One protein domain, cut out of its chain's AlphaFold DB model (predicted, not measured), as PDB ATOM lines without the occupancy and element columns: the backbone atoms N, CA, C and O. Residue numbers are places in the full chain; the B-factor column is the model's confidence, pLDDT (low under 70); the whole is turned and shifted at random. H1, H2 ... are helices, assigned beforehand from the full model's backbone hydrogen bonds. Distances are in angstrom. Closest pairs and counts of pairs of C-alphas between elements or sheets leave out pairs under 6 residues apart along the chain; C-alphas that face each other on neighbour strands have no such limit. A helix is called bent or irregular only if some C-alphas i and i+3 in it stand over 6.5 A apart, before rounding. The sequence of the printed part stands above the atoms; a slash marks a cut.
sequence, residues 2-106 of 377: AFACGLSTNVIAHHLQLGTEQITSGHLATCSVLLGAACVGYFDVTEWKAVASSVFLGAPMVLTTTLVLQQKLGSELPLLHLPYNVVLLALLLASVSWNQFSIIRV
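Overview. This is residues 2 to 106 of the 377 residues of the protein "Hypothetical protein" of Craspedostauros australis (UniProt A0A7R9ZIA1). What is the shape? H3, H4 and H5 make a crossed up-and-down bundle, each running against the one before; H1 packs on H3 and H4, with short H2 at H1's end. How large? 105 residues are printed, with five named helices in order H1 to H5 and no named strand: all helix, compact, radius of gyration of the C-alphas 13.8 A, spans 38 by 24 by 20 A.

Along the chain. Where are the helices? H1 is residues 2 to 15, 20.2 A long, from C-alpha 2 at (208.936, 212.560, 221.958). H2 is 20 to 24, H3 27 to 42, 23.6 A, and H4 48 to 73, 35.4 A. H5 is 82 to 98, 24.1 A, to C-alpha 98 at (192.573, 195.855, 225.752). Any irregular? H3 is, only just: C-alphas 28 and 31 are 7.0 A apart.

Arrangement. What touches H1? H3 does, closest C-alphas Ala 2 and Gly 36, 4.0 A. H2 touches its residues 10 to 14 alone, closest C-alphas Asn 10 and Ile 23, 6.3 A. And H4? It forms helical hairpins with H3, closest C-alphas Ser 32 and Ala 59, 5.3 A, and H5, Val 62 and Pro 83, 5.4 A, at steep tilts of 40 and 45 degrees. Backbones? Every O i to N i+4 pair is within hydrogen-bond range in H1, H2 and H5; in H3 10 of 12, in H4 20 of 22.

Size, cuts and confidence. Any cut or long link? The printed part has neither. Where is confidence low? Residues 45 and 106 are under 70.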
ATOM      1  N   ALA A   2     209.366 211.259 222.496       92.44
ATOM      2  CA  ALA A   2     208.936 212.560 221.958       92.44
ATOM      3  C   ALA A   2     209.648 212.973 220.649       92.44
ATOM      4  O   ALA A   2     208.992 213.239 219.645       92.44
ATOM      5  N   PHE A   3     210.987 212.915 220.626       94.31
ATOM      6  CA  PHE A   3     211.789 213.178 219.421       94.31
ATOM      7  C   PHE A   3     211.445 212.238 218.252       94.31
ATOM      8  O   PHE A   3     211.217 212.695 217.136       94.31
ATOM      9  N   ALA A   4     211.351 210.931 218.515       95.06
ATOM     10  CA  ALA A   4     211.033 209.931 217.496       95.06
ATOM     11  C   ALA A   4     209.626 210.128 216.905       95.06
ATOM     12  O   ALA A   4     209.444 209.954 215.704       95.06
ATOM     13  N   CYS A   5     208.648 210.540 217.719       94.88
ATOM     14  CA  CYS A   5     207.308 210.874 217.236       94.88
ATOM     15  C   CYS A   5     207.326 212.106 216.324       94.88
ATOM     16  O   CYS A   5     206.730 212.070 215.254       94.88
ATOM     17  N   GLY A   6     208.041 213.172 216.707       95.19
ATOM     18  CA  GLY A   6     208.195 214.358 215.856       95.19
ATOM     19  C   GLY A   6     208.867 214.037 214.516       95.19
ATOM     20  O   GLY A   6     208.373 214.441 213.464       95.19
ATOM     21  N   LEU A   7     209.947 213.247 214.545       96.12
ATOM     22  CA  LEU A   7     210.650 212.799 213.342       96.12
ATOM     23  C   LEU A   7     209.752 211.939 212.441       96.12
ATOM     24  O   LEU A   7     209.671 212.197 211.243       96.12
ATOM     25  N   SER A   8     209.055 210.954 213.018       96.06
ATOM     26  CA  SER A   8     208.117 210.082 212.297       96.06
ATOM     27  C   SER A   8     207.040 210.900 211.587       96.06
ATOM     28  O   SER A   8     206.835 210.744 210.385       96.06
ATOM     29  N   THR A   9     206.424 211.857 212.287       96.50
ATOM     30  CA  THR A   9     205.404 212.732 211.700       96.50
ATOM     31  C   THR A   9     205.939 213.545 210.526       96.50
ATOM     32  O   THR A   9     205.266 213.622 209.501       96.50
ATOM     33  N   ASN A  10     207.154 214.093 210.619       96.31
ATOM     34  CA  ASN A  10     207.761 214.839 209.514       96.31
ATOM     35  C   ASN A  10     208.092 213.947 208.307       96.31
ATOM     36  O   ASN A  10     207.866 214.356 207.169       96.31
ATOM     37  N   VAL A  11     208.575 212.721 208.532       96.62
ATOM     38  CA  VAL A  11     208.832 211.751 207.453       96.62
ATOM     39  C   VAL A  11     207.531 211.367 206.744       96.62
ATOM     40  O   VAL A  11     207.483 211.356 205.513       96.62
ATOM     41  N   ILE A  12     206.460 211.103 207.499       96.31
ATOM     42  CA  ILE A  12     205.144 210.782 206.932       96.31
ATOM     43  C   ILE A  12     204.582 211.991 206.175       96.31
ATOM     44  O   ILE A  12     204.110 211.836 205.052       96.31
ATOM     45  N   ALA A  13     204.670 213.195 206.744       96.38
ATOM     46  CA  ALA A  13     204.232 214.431 206.096       96.38
ATOM     47  C   ALA A  13     204.954 214.670 204.760       96.38
ATOM     48  O   ALA A  13     204.309 214.988 203.761       96.38
ATOM     49  N   HIS A  14     206.271 214.447 204.722       96.56
ATOM     50  CA  HIS A  14     207.061 214.516 203.497       96.56
ATOM     51  C   HIS A  14     206.618 213.461 202.471       96.56
ATOM     52  O   HIS A  14     206.472 213.765 201.290       96.56
ATOM     53  N   HIS A  15     206.356 212.223 202.907       96.94
ATOM     54  CA  HIS A  15     205.873 211.158 202.021       96.94
ATOM     55  C   HIS A  15     204.488 211.460 201.425       96.94
ATOM     56  O   HIS A  15     204.234 211.143 200.266       96.94
ATOM     57  N   LEU A  16     203.618 212.126 202.189       96.69
ATOM     58  CA  LEU A  16     202.309 212.609 201.738       96.69
ATOM     59  C   LEU A  16     202.386 213.882 200.877       96.69
ATOM     60  O   LEU A  16     201.342 214.413 200.505       96.69
ATOM     61  N   GLN A  17     203.592 214.367 200.560       96.50
ATOM     62  CA  GLN A  17     203.826 215.573 199.759       96.50
ATOM     63  C   GLN A  17     203.142 216.821 200.341       96.50
ATOM     64  O   GLN A  17     202.673 217.690 199.603       96.50
ATOM     65  N   LEU A  18     203.077 216.925 201.674       94.62
ATOM     66  CA  LEU A  18     202.620 218.152 202.325       94.62
ATOM     67  C   LEU A  18     203.618 219.288 202.060       94.62
ATOM     68  O   LEU A  18     204.819 219.054 201.903       94.62
ATOM     69  N   GLY A  19     203.113 220.524 201.997       92.25
ATOM     70  CA  GLY A  19     203.928 221.697 201.681       92.25
ATOM     71  C   GLY A  19     205.132 221.821 202.616       92.25
ATOM     72  O   GLY A  19     204.988 221.705 203.835       92.25
ATOM     73  N   THR A  20     206.316 222.076 202.054       92.94
ATOM     74  CA  THR A  20     207.577 222.156 202.811       92.94
ATOM     75  C   THR A  20     207.505 223.171 203.944       92.94
ATOM     76  O   THR A  20     208.008 222.895 205.023       92.94
ATOM     77  N   GLU A  21     206.802 224.282 203.735       89.88
ATOM     78  CA  GLU A  21     206.554 225.329 204.732       89.88
ATOM     79  C   GLU A  21     205.829 224.810 205.991       89.88
ATOM     80  O   GLU A  21     206.205 225.124 207.122       89.88
ATOM     81  N   GLN A  22     204.836 223.927 205.823       87.88
ATOM     82  CA  GLN A  22     204.116 223.314 206.948       87.88
ATOM     83  C   GLN A  22     204.993 222.332 207.735       87.88
ATOM     84  O   GLN A  22     204.793 222.136 208.934       87.88
ATOM     85  N   ILE A  23     205.959 221.703 207.061       92.62
ATOM     86  CA  ILE A  23     206.916 220.787 207.686       92.62
ATOM     87  C   ILE A  23     207.992 221.591 208.429       92.62
ATOM     88  O   ILE A  23     208.294 221.291 209.584       92.62
ATOM     89  N   THR A  24     208.548 222.632 207.802       91.62
ATOM     90  CA  THR A  24     209.640 223.442 208.369       91.62
ATOM     91  C   THR A  24     209.197 224.326 209.528       91.62
ATOM     92  O   THR A  24     209.990 224.547 210.437       91.62
ATOM     93  N   SER A  25     207.939 224.778 209.547       88.94
ATOM     94  CA  SER A  25     207.355 225.488 210.700       88.94
ATOM     95  C   SER A  25     207.185 224.595 211.937       88.94
ATOM     96  O   SER A  25     206.958 225.078 213.044       88.94
ATOM     97  N   GLY A  26     207.278 223.268 211.783       89.94
ATOM     98  CA  GLY A  26     207.170 222.309 212.885       89.94
ATOM     99  C   GLY A  26     205.746 222.100 213.419       89.94
ATOM    100  O   GLY A  26     205.548 221.256 214.295       89.94
ATOM    101  N   HIS A  27     204.733 222.785 212.873       87.56
ATOM    102  CA  HIS A  27     203.342 222.703 213.342       87.56
ATOM    103  C   HIS A  27     202.757 221.299 213.319       87.56
ATOM    104  O   HIS A  27     202.011 220.923 214.226       87.56
ATOM    105  N   LEU A  28     203.110 220.515 212.302       91.31
ATOM    106  CA  LEU A  28     202.642 219.140 212.169       91.31
ATOM    107  C   LEU A  28     203.242 218.232 213.258       91.31
ATOM    108  O   LEU A  28     202.580 217.311 213.742       91.31
ATOM    109  N   ALA A  29     204.473 218.510 213.694       95.00
ATOM    110  CA  ALA A  29     205.202 217.674 214.640       95.00
ATOM    111  C   ALA A  29     204.849 217.956 216.109       95.00
ATOM    112  O   ALA A  29     204.879 217.024 216.913       95.00
ATOM    113  N   THR A  30     204.475 219.187 216.482       94.44
ATOM    114  CA  THR A  30     204.294 219.592 217.893       94.44
ATOM    115  C   THR A  30     203.338 218.685 218.675       94.44
ATOM    116  O   THR A  30     203.691 218.181 219.740       94.44
ATOM    117  N   CYS A  31     202.150 218.389 218.130       95.69
ATOM    118  CA  CYS A  31     201.194 217.483 218.784       95.69
ATOM    119  C   CYS A  31     201.735 216.049 218.922       95.69
ATOM    120  O   CYS A  31     201.396 215.346 219.872       95.69
ATOM    121  N   SER A  32     202.595 215.618 217.996       96.56
ATOM    122  CA  SER A  32     203.205 214.283 218.017       96.56
ATOM    123  C   SER A  32     204.327 214.198 219.054       96.56
ATOM    124  O   SER A  32     204.465 213.182 219.727       96.56
ATOM    125  N   VAL A  33     205.093 215.279 219.240       96.44
ATOM    126  CA  VAL A  33     206.097 215.395 220.309       96.44
ATOM    127  C   VAL A  33     205.425 215.292 221.679       96.44
ATOM    128  O   VAL A  33     205.868 214.501 222.513       96.44
ATOM    129  N   LEU A  34     204.325 216.026 221.884       95.62
ATOM    130  CA  LEU A  34     203.522 215.941 223.108       95.62
ATOM    131  C   LEU A  34     202.950 214.539 223.309       95.62
ATOM    132  O   LEU A  34     203.015 214.012 224.416       95.62
ATOM    133  N   LEU A  35     202.454 213.901 222.242       95.75
ATOM    134  CA  LEU A  35     201.962 212.529 222.322       95.75
ATOM    135  C   LEU A  35     203.065 211.562 222.759       95.75
ATOM    136  O   LEU A  35     202.852 210.762 223.664       95.75
ATOM    137  N   GLY A  36     204.254 211.657 222.164       94.81
ATOM    138  CA  GLY A  36     205.384 210.808 222.527       94.81
ATOM    139  C   GLY A  36     205.850 211.016 223.970       94.81
ATOM    140  O   GLY A  36     206.230 210.044 224.625       94.81
ATOM    141  N   ALA A  37     205.812 212.252 224.478       93.56
ATOM    142  CA  ALA A  37     206.064 212.543 225.892       93.56
ATOM    143  C   ALA A  37     204.973 211.934 226.789       93.56
ATOM    144  O   ALA A  37     205.282 211.269 227.775       93.56
ATOM    145  N   ALA A  38     203.706 212.071 226.397       92.81
ATOM    146  CA  ALA A  38     202.576 211.531 227.137       92.81
ATOM    147  C   ALA A  38     202.568 210.013 227.208       92.81
ATOM    148  O   ALA A  38     202.372 209.462 228.284       92.81
ATOM    149  N   CYS A  39     202.843 209.321 226.107       91.44
ATOM    150  CA  CYS A  39     202.918 207.867 226.124       91.44
ATOM    151  C   CYS A  39     203.976 207.363 227.117       91.44
ATOM    152  O   CYS A  39     203.736 206.369 227.785       91.44
ATOM    153  N   VAL A  40     205.100 208.067 227.276       90.12
ATOM    154  CA  VAL A  40     206.119 207.734 228.291       90.12
ATOM    155  C   VAL A  40     205.653 208.084 229.707       90.12
ATOM    156  O   VAL A  40     205.995 207.385 230.650       90.12
ATOM    157  N   GLY A  41     204.883 209.161 229.873       88.62
ATOM    158  CA  GLY A  41     204.353 209.559 231.179       88.62
ATOM    159  C   GLY A  41     203.211 208.673 231.694       88.62
ATOM    160  O   GLY A  41     203.051 208.543 232.903       88.62
ATOM    161  N   TYR A  42     202.417 208.079 230.797       88.44
ATOM    162  CA  TYR A  42     201.214 207.318 231.156       88.44
ATOM    163  C   TYR A  42     201.355 205.806 231.049       88.44
ATOM    164  O   TYR A  42     200.654 205.091 231.763       88.44
ATOM    165  N   PHE A  43     202.201 205.311 230.149       88.56
ATOM    166  CA  PHE A  43     202.435 203.880 229.989       88.56
ATOM    167  C   PHE A  43     203.763 203.503 230.631       88.56
ATOM    168  O   PHE A  43     204.721 204.276 230.593       88.56
ATOM    169  N   ASP A  44     203.826 202.304 231.206       83.31
ATOM    170  CA  ASP A  44     205.070 201.769 231.748       83.31
ATOM    171  C   ASP A  44     206.154 201.691 230.653       83.31
ATOM    172  O   ASP A  44     206.042 200.958 229.668       83.31
ATOM    173  N   VAL A  45     207.207 202.494 230.819       67.12
ATOM    174  CA  VAL A  45     208.282 202.699 229.833       67.12
ATOM    175  C   VAL A  45     209.166 201.462 229.682       67.12
ATOM    176  O   VAL A  45     209.865 201.328 228.675       67.12
ATOM    177  N   THR A  46     209.132 200.539 230.651       72.62
ATOM    178  CA  THR A  46     209.813 199.241 230.527       72.62
ATOM    179  C   THR A  46     209.290 198.449 229.326       72.62
ATOM    180  O   THR A  46     210.010 197.641 228.733       72.62
ATOM    181  N   GLU A  47     208.077 198.759 228.872       71.38
ATOM    182  CA  GLU A  47     207.524 198.239 227.643       71.38
ATOM    183  C   GLU A  47     207.934 199.121 226.457       71.38
ATOM    184  O   GLU A  47     207.277 200.105 226.112       71.38
ATOM    185  N   TRP A  48     208.976 198.711 225.725       84.69
ATOM    186  CA  TRP A  48     209.336 199.295 224.417       84.69
ATOM    187  C   TRP A  48     208.130 199.416 223.461       84.69
ATOM    188  O   TRP A  48     208.116 200.266 222.568       84.69
ATOM    189  N   LYS A  49     207.093 198.597 223.687       84.38
ATOM    190  CA  LYS A  49     205.786 198.640 223.028       84.38
ATOM    191  C   LYS A  49     205.103 200.003 223.137       84.38
ATOM    192  O   LYS A  49     204.490 200.414 222.160       84.38
ATOM    193  N   ALA A  50     205.212 200.713 224.263       83.19
ATOM    194  CA  ALA A  50     204.626 202.044 224.441       83.19
ATOM    195  C   ALA A  50     205.324 203.099 223.568       83.19
ATOM    196  O   ALA A  50     204.687 203.953 222.951       83.19
ATOM    197  N   VAL A  51     206.652 203.010 223.453       86.94
ATOM    198  CA  VAL A  51     207.418 203.872 222.545       86.94
ATOM    199  C   VAL A  51     207.079 203.527 221.097       86.94
ATOM    200  O   VAL A  51     206.745 204.421 220.320       86.94
ATOM    201  N   ALA A  52     207.088 202.243 220.739       90.69
ATOM    202  CA  ALA A  52     206.741 201.789 219.398       90.69
ATOM    203  C   ALA A  52     205.308 202.187 219.006       90.69
ATOM    204  O   ALA A  52     205.105 202.714 217.915       90.69
ATOM    205  N   SER A  53     204.320 202.020 219.889       88.19
ATOM    206  CA  SER A  53     202.931 202.402 219.614       88.19
ATOM    207  C   SER A  53     202.798 203.911 219.405       88.19
ATOM    208  O   SER A  53     202.160 204.336 218.445       88.19
ATOM    209  N   SER A  54     203.468 204.736 220.215       91.94
ATOM    210  CA  SER A  54     203.447 206.191 220.025       91.94
ATOM    211  C   SER A  54     204.039 206.628 218.674       91.94
ATOM    212  O   SER A  54     203.489 207.513 218.020       91.94
ATOM    213  N   VAL A  55     205.102 205.962 218.205       93.12
ATOM    214  CA  VAL A  55     205.815 206.311 216.963       93.12
ATOM    215  C   VAL A  55     205.130 205.759 215.711       93.12
ATOM    216  O   VAL A  55     205.022 206.473 214.715       93.12
ATOM    217  N   PHE A  56     204.683 204.501 215.739       93.69
ATOM    218  CA  PHE A  56     204.134 203.812 214.564       93.69
ATOM    219  C   PHE A  56     202.619 203.939 214.426       93.69
ATOM    220  O   PHE A  56     202.110 203.816 213.318       93.69
ATOM    221  N   LEU A  57     201.897 204.177 215.522       91.38
ATOM    222  CA  LEU A  57     200.445 204.354 215.506       91.38
ATOM    223  C   LEU A  57     200.066 205.792 215.869       91.38
ATOM    224  O   LEU A  57     199.324 206.443 215.137       91.38
ATOM    225  N   GLY A  58     200.630 206.312 216.959       90.12
ATOM    226  CA  GLY A  58     200.319 207.640 217.480       90.12
ATOM    227  C   GLY A  58     200.630 208.776 216.503       90.12
ATOM    228  O   GLY A  58     199.739 209.550 216.166       90.12
ATOM    229  N   ALA A  59     201.867 208.865 216.011       90.94
ATOM    230  CA  ALA A  59     202.291 209.914 215.077       90.94
ATOM    231  C   ALA A  59     201.436 209.980 213.784       90.94
ATOM    232  O   ALA A  59     200.901 211.057 213.493       90.94
ATOM    233  N   PRO A  60     201.189 208.871 213.050       94.62
ATOM    234  CA  PRO A  60     200.266 208.887 211.910       94.62
ATOM    235  C   PRO A  60     198.840 209.316 212.278       94.62
ATOM    236  O   PRO A  60     198.206 210.065 211.529       94.62
ATOM    237  N   MET A  61     198.322 208.869 213.431       94.69
ATOM    238  CA  MET A  61     196.991 209.264 213.903       94.69
ATOM    239  C   MET A  61     196.922 210.758 214.219       94.69
ATOM    240  O   MET A  61     195.930 211.401 213.871       94.69
ATOM    241  N   VAL A  62     197.962 211.331 214.829       94.75
ATOM    242  CA  VAL A  62     198.038 212.773 215.105       94.75
ATOM    243  C   VAL A  62     198.062 213.557 213.806       94.75
ATOM    244  O   VAL A  62     197.291 214.506 213.673       94.75
ATOM    245  N   LEU A  63     198.877 213.150 212.830       95.38
ATOM    246  CA  LEU A  63     198.937 213.817 211.530       95.38
ATOM    247  C   LEU A  63     197.585 213.759 210.812       95.38
ATOM    248  O   LEU A  63     197.063 214.787 210.393       95.38
ATOM    249  N   THR A  64     196.971 212.578 210.746       95.69
ATOM    250  CA  THR A  64     195.654 212.395 210.117       95.69
ATOM    251  C   THR A  64     194.591 213.249 210.808       95.69
ATOM    252  O   THR A  64     193.832 213.955 210.149       95.69
ATOM    253  N   THR A  65     194.572 213.251 212.144       96.19
ATOM    254  CA  THR A  65     193.647 214.078 212.935       96.19
ATOM    255  C   THR A  65     193.888 215.566 212.693       96.19
ATOM    256  O   THR A  65     192.934 216.327 212.572       96.19
ATOM    257  N   THR A  66     195.149 215.983 212.565       95.19
ATOM    258  CA  THR A  66     195.533 217.365 212.244       95.19
ATOM    259  C   THR A  66     194.956 217.785 210.896       95.19
ATOM    260  O   THR A  66     194.264 218.799 210.836       95.19
ATOM    261  N   LEU A  67     195.147 216.976 209.850       94.88
ATOM    262  CA  LEU A  67     194.634 217.258 208.505       94.88
ATOM    263  C   LEU A  67     193.099 217.308 208.472       94.88
ATOM    264  O   LEU A  67     192.517 218.231 207.901       94.88
ATOM    265  N   VAL A  68     192.430 216.361 209.138       96.38
ATOM    266  CA  VAL A  68     190.960 216.326 209.228       96.38
ATOM    267  C   VAL A  68     190.424 217.551 209.971       96.38
ATOM    268  O   VAL A  68     189.462 218.173 209.520       96.38
ATOM    269  N   LEU A  69     191.037 217.926 211.097       94.81
ATOM    270  CA  LEU A  69     190.612 219.099 211.858       94.81
ATOM    271  C   LEU A  69     190.881 220.401 211.100       94.81
ATOM    272  O   LEU A  69     190.025 221.277 211.123       94.81
ATOM    273  N   GLN A  70     192.004 220.519 210.387       92.50
ATOM    274  CA  GLN A  70     192.280 221.652 209.493       92.50
ATOM    275  C   GLN A  70     191.194 221.799 208.425       92.50
ATOM    276  O   GLN A  70     190.687 222.896 208.210       92.50
ATOM    277  N   GLN A  71     190.785 220.691 207.801       94.25
ATOM    278  CA  GLN A  71     189.726 220.707 206.795       94.25
ATOM    279  C   GLN A  71     188.366 221.132 207.378       94.25
ATOM    280  O   GLN A  71     187.567 221.755 206.683       94.25
ATOM    281  N   LYS A  72     188.076 220.775 208.636       94.75
ATOM    282  CA  LYS A  72     186.774 221.033 209.276       94.75
ATOM    283  C   LYS A  72     186.665 222.399 209.948       94.75
ATOM    284  O   LYS A  72     185.606 223.009 209.862       94.75
ATOM    285  N   LEU A  73     187.715 222.843 210.635       90.19
ATOM    286  CA  LEU A  73     187.738 224.115 211.365       90.19
ATOM    287  C   LEU A  73     188.104 225.303 210.466       90.19
ATOM    288  O   LEU A  73     187.900 226.445 210.865       90.19
ATOM    289  N   GLY A  74     188.617 225.039 209.262       87.94
ATOM    290  CA  GLY A  74     189.081 226.070 208.342       87.94
ATOM    291  C   GLY A  74     190.461 226.618 208.710       87.94
ATOM    292  O   GLY A  74     191.122 226.162 209.648       87.94
ATOM    293  N   SER A  75     190.916 227.600 207.932       83.81
ATOM    294  CA  SER A  75     192.212 228.263 208.121       83.81
ATOM    295  C   SER A  75     192.196 229.309 209.236       83.81
ATOM    296  O   SER A  75     193.255 229.634 209.762       83.81
ATOM    297  N   GLU A  76     191.028 229.813 209.630       83.38
ATOM    298  CA  GLU A  76     190.911 230.933 210.574       83.38
ATOM    299  C   GLU A  76     191.264 230.541 212.014       83.38
ATOM    300  O   GLU A  76     191.833 231.334 212.761       83.38
ATOM    301  N   LEU A  77     190.968 229.299 212.404       87.56
ATOM    302  CA  LEU A  77     191.155 228.825 213.771       87.56
ATOM    303  C   LEU A  77     192.445 228.012 213.926       87.56
ATOM    304  O   LEU A  77     192.688 227.075 213.153       87.56
ATOM    305  N   PRO A  78     193.275 228.290 214.948       91.00
ATOM    306  CA  PRO A  78     194.399 227.424 215.264       91.00
ATOM    307  C   PRO A  78     193.902 226.098 215.845       91.00
ATOM    308  O   PRO A  78     192.953 226.056 216.619       91.00
ATOM    309  N   LEU A  79     194.582 224.998 215.514       92.75
ATOM    310  CA  LEU A  79     194.232 223.666 216.029       92.75
ATOM    311  C   LEU A  79     194.618 223.455 217.501       92.75
ATOM    312  O   LEU A  79     194.100 222.542 218.152       92.75
ATOM    313  N   LEU A  80     195.542 224.280 218.009       94.69
ATOM    314  CA  LEU A  80     196.118 224.166 219.348       94.69
ATOM    315  C   LEU A  80     196.610 222.728 219.605       94.69
ATOM    316  O   LEU A  80     197.335 222.171 218.785       94.69
ATOM    317  N   HIS A  81     196.211 222.116 220.723       95.88
ATOM    318  CA  HIS A  81     196.556 220.735 221.072       95.88
ATOM    319  C   HIS A  81     195.398 219.746 220.842       95.88
ATOM    320  O   HIS A  81     195.412 218.645 221.395       95.88
ATOM    321  N   LEU A  82     194.375 220.094 220.046       95.75
ATOM    322  CA  LEU A  82     193.256 219.177 219.789       95.75
ATOM    323  C   LEU A  82     193.692 217.837 219.177       95.75
ATOM    324  O   LEU A  82     193.255 216.814 219.707       95.75
ATOM    325  N   PRO A  83     194.561 217.788 218.141       96.75
ATOM    326  CA  PRO A  83     195.002 216.511 217.582       96.75
ATOM    327  C   PRO A  83     195.674 215.619 218.631       96.75
ATOM    328  O   PRO A  83     195.370 214.433 218.725       96.75
ATOM    329  N   TYR A  84     196.532 216.213 219.466       96.19
ATOM    330  CA  TYR A  84     197.168 215.535 220.595       96.19
ATOM    331  C   TYR A  84     196.133 214.965 221.576       96.19
ATOM    332  O   TYR A  84     196.171 213.773 221.875       96.19
ATOM    333  N   ASN A  85     195.184 215.785 222.044       95.94
ATOM    334  CA  ASN A  85     194.202 215.364 223.045       95.94
ATOM    335  C   ASN A  85     193.287 214.244 222.528       95.94
ATOM    336  O   ASN A  85     193.006 213.307 223.271       95.94
ATOM    337  N   VAL A  86     192.841 214.317 221.268       95.75
ATOM    338  CA  VAL A  86     191.975 213.295 220.653       95.75
ATOM    339  C   VAL A  86     192.701 211.955 220.560       95.75
ATOM    340  O   VAL A  86     192.162 210.933 220.986       95.75
ATOM    341  N   VAL A  87     193.929 211.952 220.039       95.81
ATOM    342  CA  VAL A  87     194.690 210.711 219.847       95.81
ATOM    343  C   VAL A  87     195.114 210.111 221.182       95.81
ATOM    344  O   VAL A  87     194.967 208.907 221.377       95.81
ATOM    345  N   LEU A  88     195.583 210.930 222.125       94.31
ATOM    346  CA  LEU A  88     195.963 210.446 223.449       94.31
ATOM    347  C   LEU A  88     194.763 209.859 224.201       94.31
ATOM    348  O   LEU A  88     194.875 208.775 224.767       94.31
ATOM    349  N   LEU A  89     193.605 210.525 224.162       93.12
ATOM    350  CA  LEU A  89     192.386 210.005 224.777       93.12
ATOM    351  C   LEU A  89     191.965 208.668 224.153       93.12
ATOM    352  O   LEU A  89     191.634 207.732 224.878       93.12
ATOM    353  N   ALA A  90     192.021 208.552 222.822       93.06
ATOM    354  CA  ALA A  90     191.722 207.303 222.127       93.06
ATOM    355  C   ALA A  90     192.679 206.172 222.537       93.06
ATOM    356  O   ALA A  90     192.226 205.062 222.810       93.06
ATOM    357  N   LEU A  91     193.983 206.454 222.637       90.88
ATOM    358  CA  LEU A  91     194.984 205.473 223.064       90.88
ATOM    359  C   LEU A  91     194.782 205.034 224.517       90.88
ATOM    360  O   LEU A  91     194.879 203.842 224.798       90.88
ATOM    361  N   LEU A  92     194.458 205.957 225.425       88.81
ATOM    362  CA  LEU A  92     194.200 205.638 226.834       88.81
ATOM    363  C   LEU A  92     192.910 204.823 227.016       88.81
ATOM    364  O   LEU A  92     192.874 203.871 227.793       88.81
ATOM    365  N   LEU A  93     191.843 205.135 226.277       89.25
ATOM    366  CA  LEU A  93     190.615 204.332 226.308       89.25
ATOM    367  C   LEU A  93     190.828 202.943 225.688       89.25
ATOM    368  O   LEU A  93     190.327 201.942 226.212       89.25
ATOM    369  N   ALA A  94     191.603 202.861 224.603       89.56
ATOM    370  CA  ALA A  94     191.977 201.592 223.989       89.56
ATOM    371  C   ALA A  94     192.835 200.739 224.934       89.56
ATOM    372  O   ALA A  94     192.593 199.540 225.052       89.56
ATOM    373  N   SER A  95     193.785 201.339 225.662       86.81
ATOM    374  CA  SER A  95     194.628 200.604 226.608       86.81
ATOM    375  C   SER A  95     193.827 200.027 227.773       86.81
ATOM    376  O   SER A  95     194.056 198.875 228.139       86.81
ATOM    377  N   VAL A  96     192.851 200.779 228.302       85.19
ATOM    378  CA  VAL A  96     191.903 200.269 229.311       85.19
ATOM    379  C   VAL A  96     191.087 199.104 228.747       85.19
ATOM    380  O   VAL A  96     190.926 198.086 229.411       85.19
ATOM    381  N   SER A  97     190.607 199.230 227.509       86.88
ATOM    382  CA  SER A  97     189.750 198.215 226.883       86.88
ATOM    383  C   SER A  97     190.494 196.921 226.541       86.88
ATOM    384  O   SER A  97     189.904 195.844 226.567       86.88
ATOM    385  N   TRP A  98     191.778 197.008 226.189       85.44
ATOM    386  CA  TRP A  98     192.573 195.855 225.752       85.44
ATOM    387  C   TRP A  98     193.399 195.208 226.864       85.44
ATOM    388  O   TRP A  98     193.905 194.104 226.661       85.44
ATOM    389  N   ASN A  99     193.548 195.873 228.015       81.81
ATOM    390  CA  ASN A  99     194.352 195.407 229.150       81.81
ATOM    391  C   ASN A  99     195.795 195.010 228.755       81.81
ATOM    392  O   ASN A  99     196.392 194.119 229.353       81.81
ATOM    393  N   GLN A 100     196.333 195.623 227.691       74.88
ATOM    394  CA  GLN A 100     197.665 195.322 227.144       74.88
ATOM    395  C   GLN A 100     198.768 196.213 227.717       74.88
ATOM    396  O   GLN A 100     199.934 195.870 227.571       74.88
ATOM    397  N   PHE A 101     198.407 197.347 228.320       75.19
ATOM    398  CA  PHE A 101     199.358 198.308 228.867       75.19
ATOM    399  C   PHE A 101     199.036 198.571 230.333       75.19
ATOM    400  O   PHE A 101     197.888 198.872 230.673       75.19
ATOM    401  N   SER A 102     200.060 198.514 231.184       79.62
ATOM    402  CA  SER A 102     199.960 199.029 232.545       79.62
ATOM    403  C   SER A 102     199.923 200.557 232.496       79.62
ATOM    404  O   SER A 102     200.862 201.202 232.021       79.62
ATOM    405  N   ILE A 103     198.806 201.141 232.932       80.38
ATOM    406  CA  ILE A 103     198.659 202.595 233.037       80.38
ATOM    407  C   ILE A 103     199.237 203.026 234.379       80.38
ATOM    408  O   ILE A 103     198.751 202.608 235.435       80.38
ATOM    409  N   ILE A 104     200.232 203.910 234.340       79.75
ATOM    410  CA  ILE A 104     200.762 204.559 235.534       79.75
ATOM    411  C   ILE A 104     199.662 205.473 236.071       79.75
ATOM    412  O   ILE A 104     199.350 206.523 235.506       79.75
ATOM    413  N   ARG A 105     199.029 205.054 237.169       72.12
ATOM    414  CA  ARG A 105     198.051 205.888 237.861       72.12
ATOM    415  C   ARG A 105     198.799 206.993 238.588       72.12
ATOM    416  O   ARG A 105     199.619 206.725 239.463       72.12
ATOM    417  N   VAL A 106     198.486 208.241 238.251       67.50
ATOM    418  CA  VAL A 106     198.940 209.391 239.033       67.50
ATOM    419  C   VAL A 106     198.136 209.393 240.330       67.50
ATOM    420  O   VAL A 106     197.011 209.894 240.378       67.50
TER     421      VAL A 106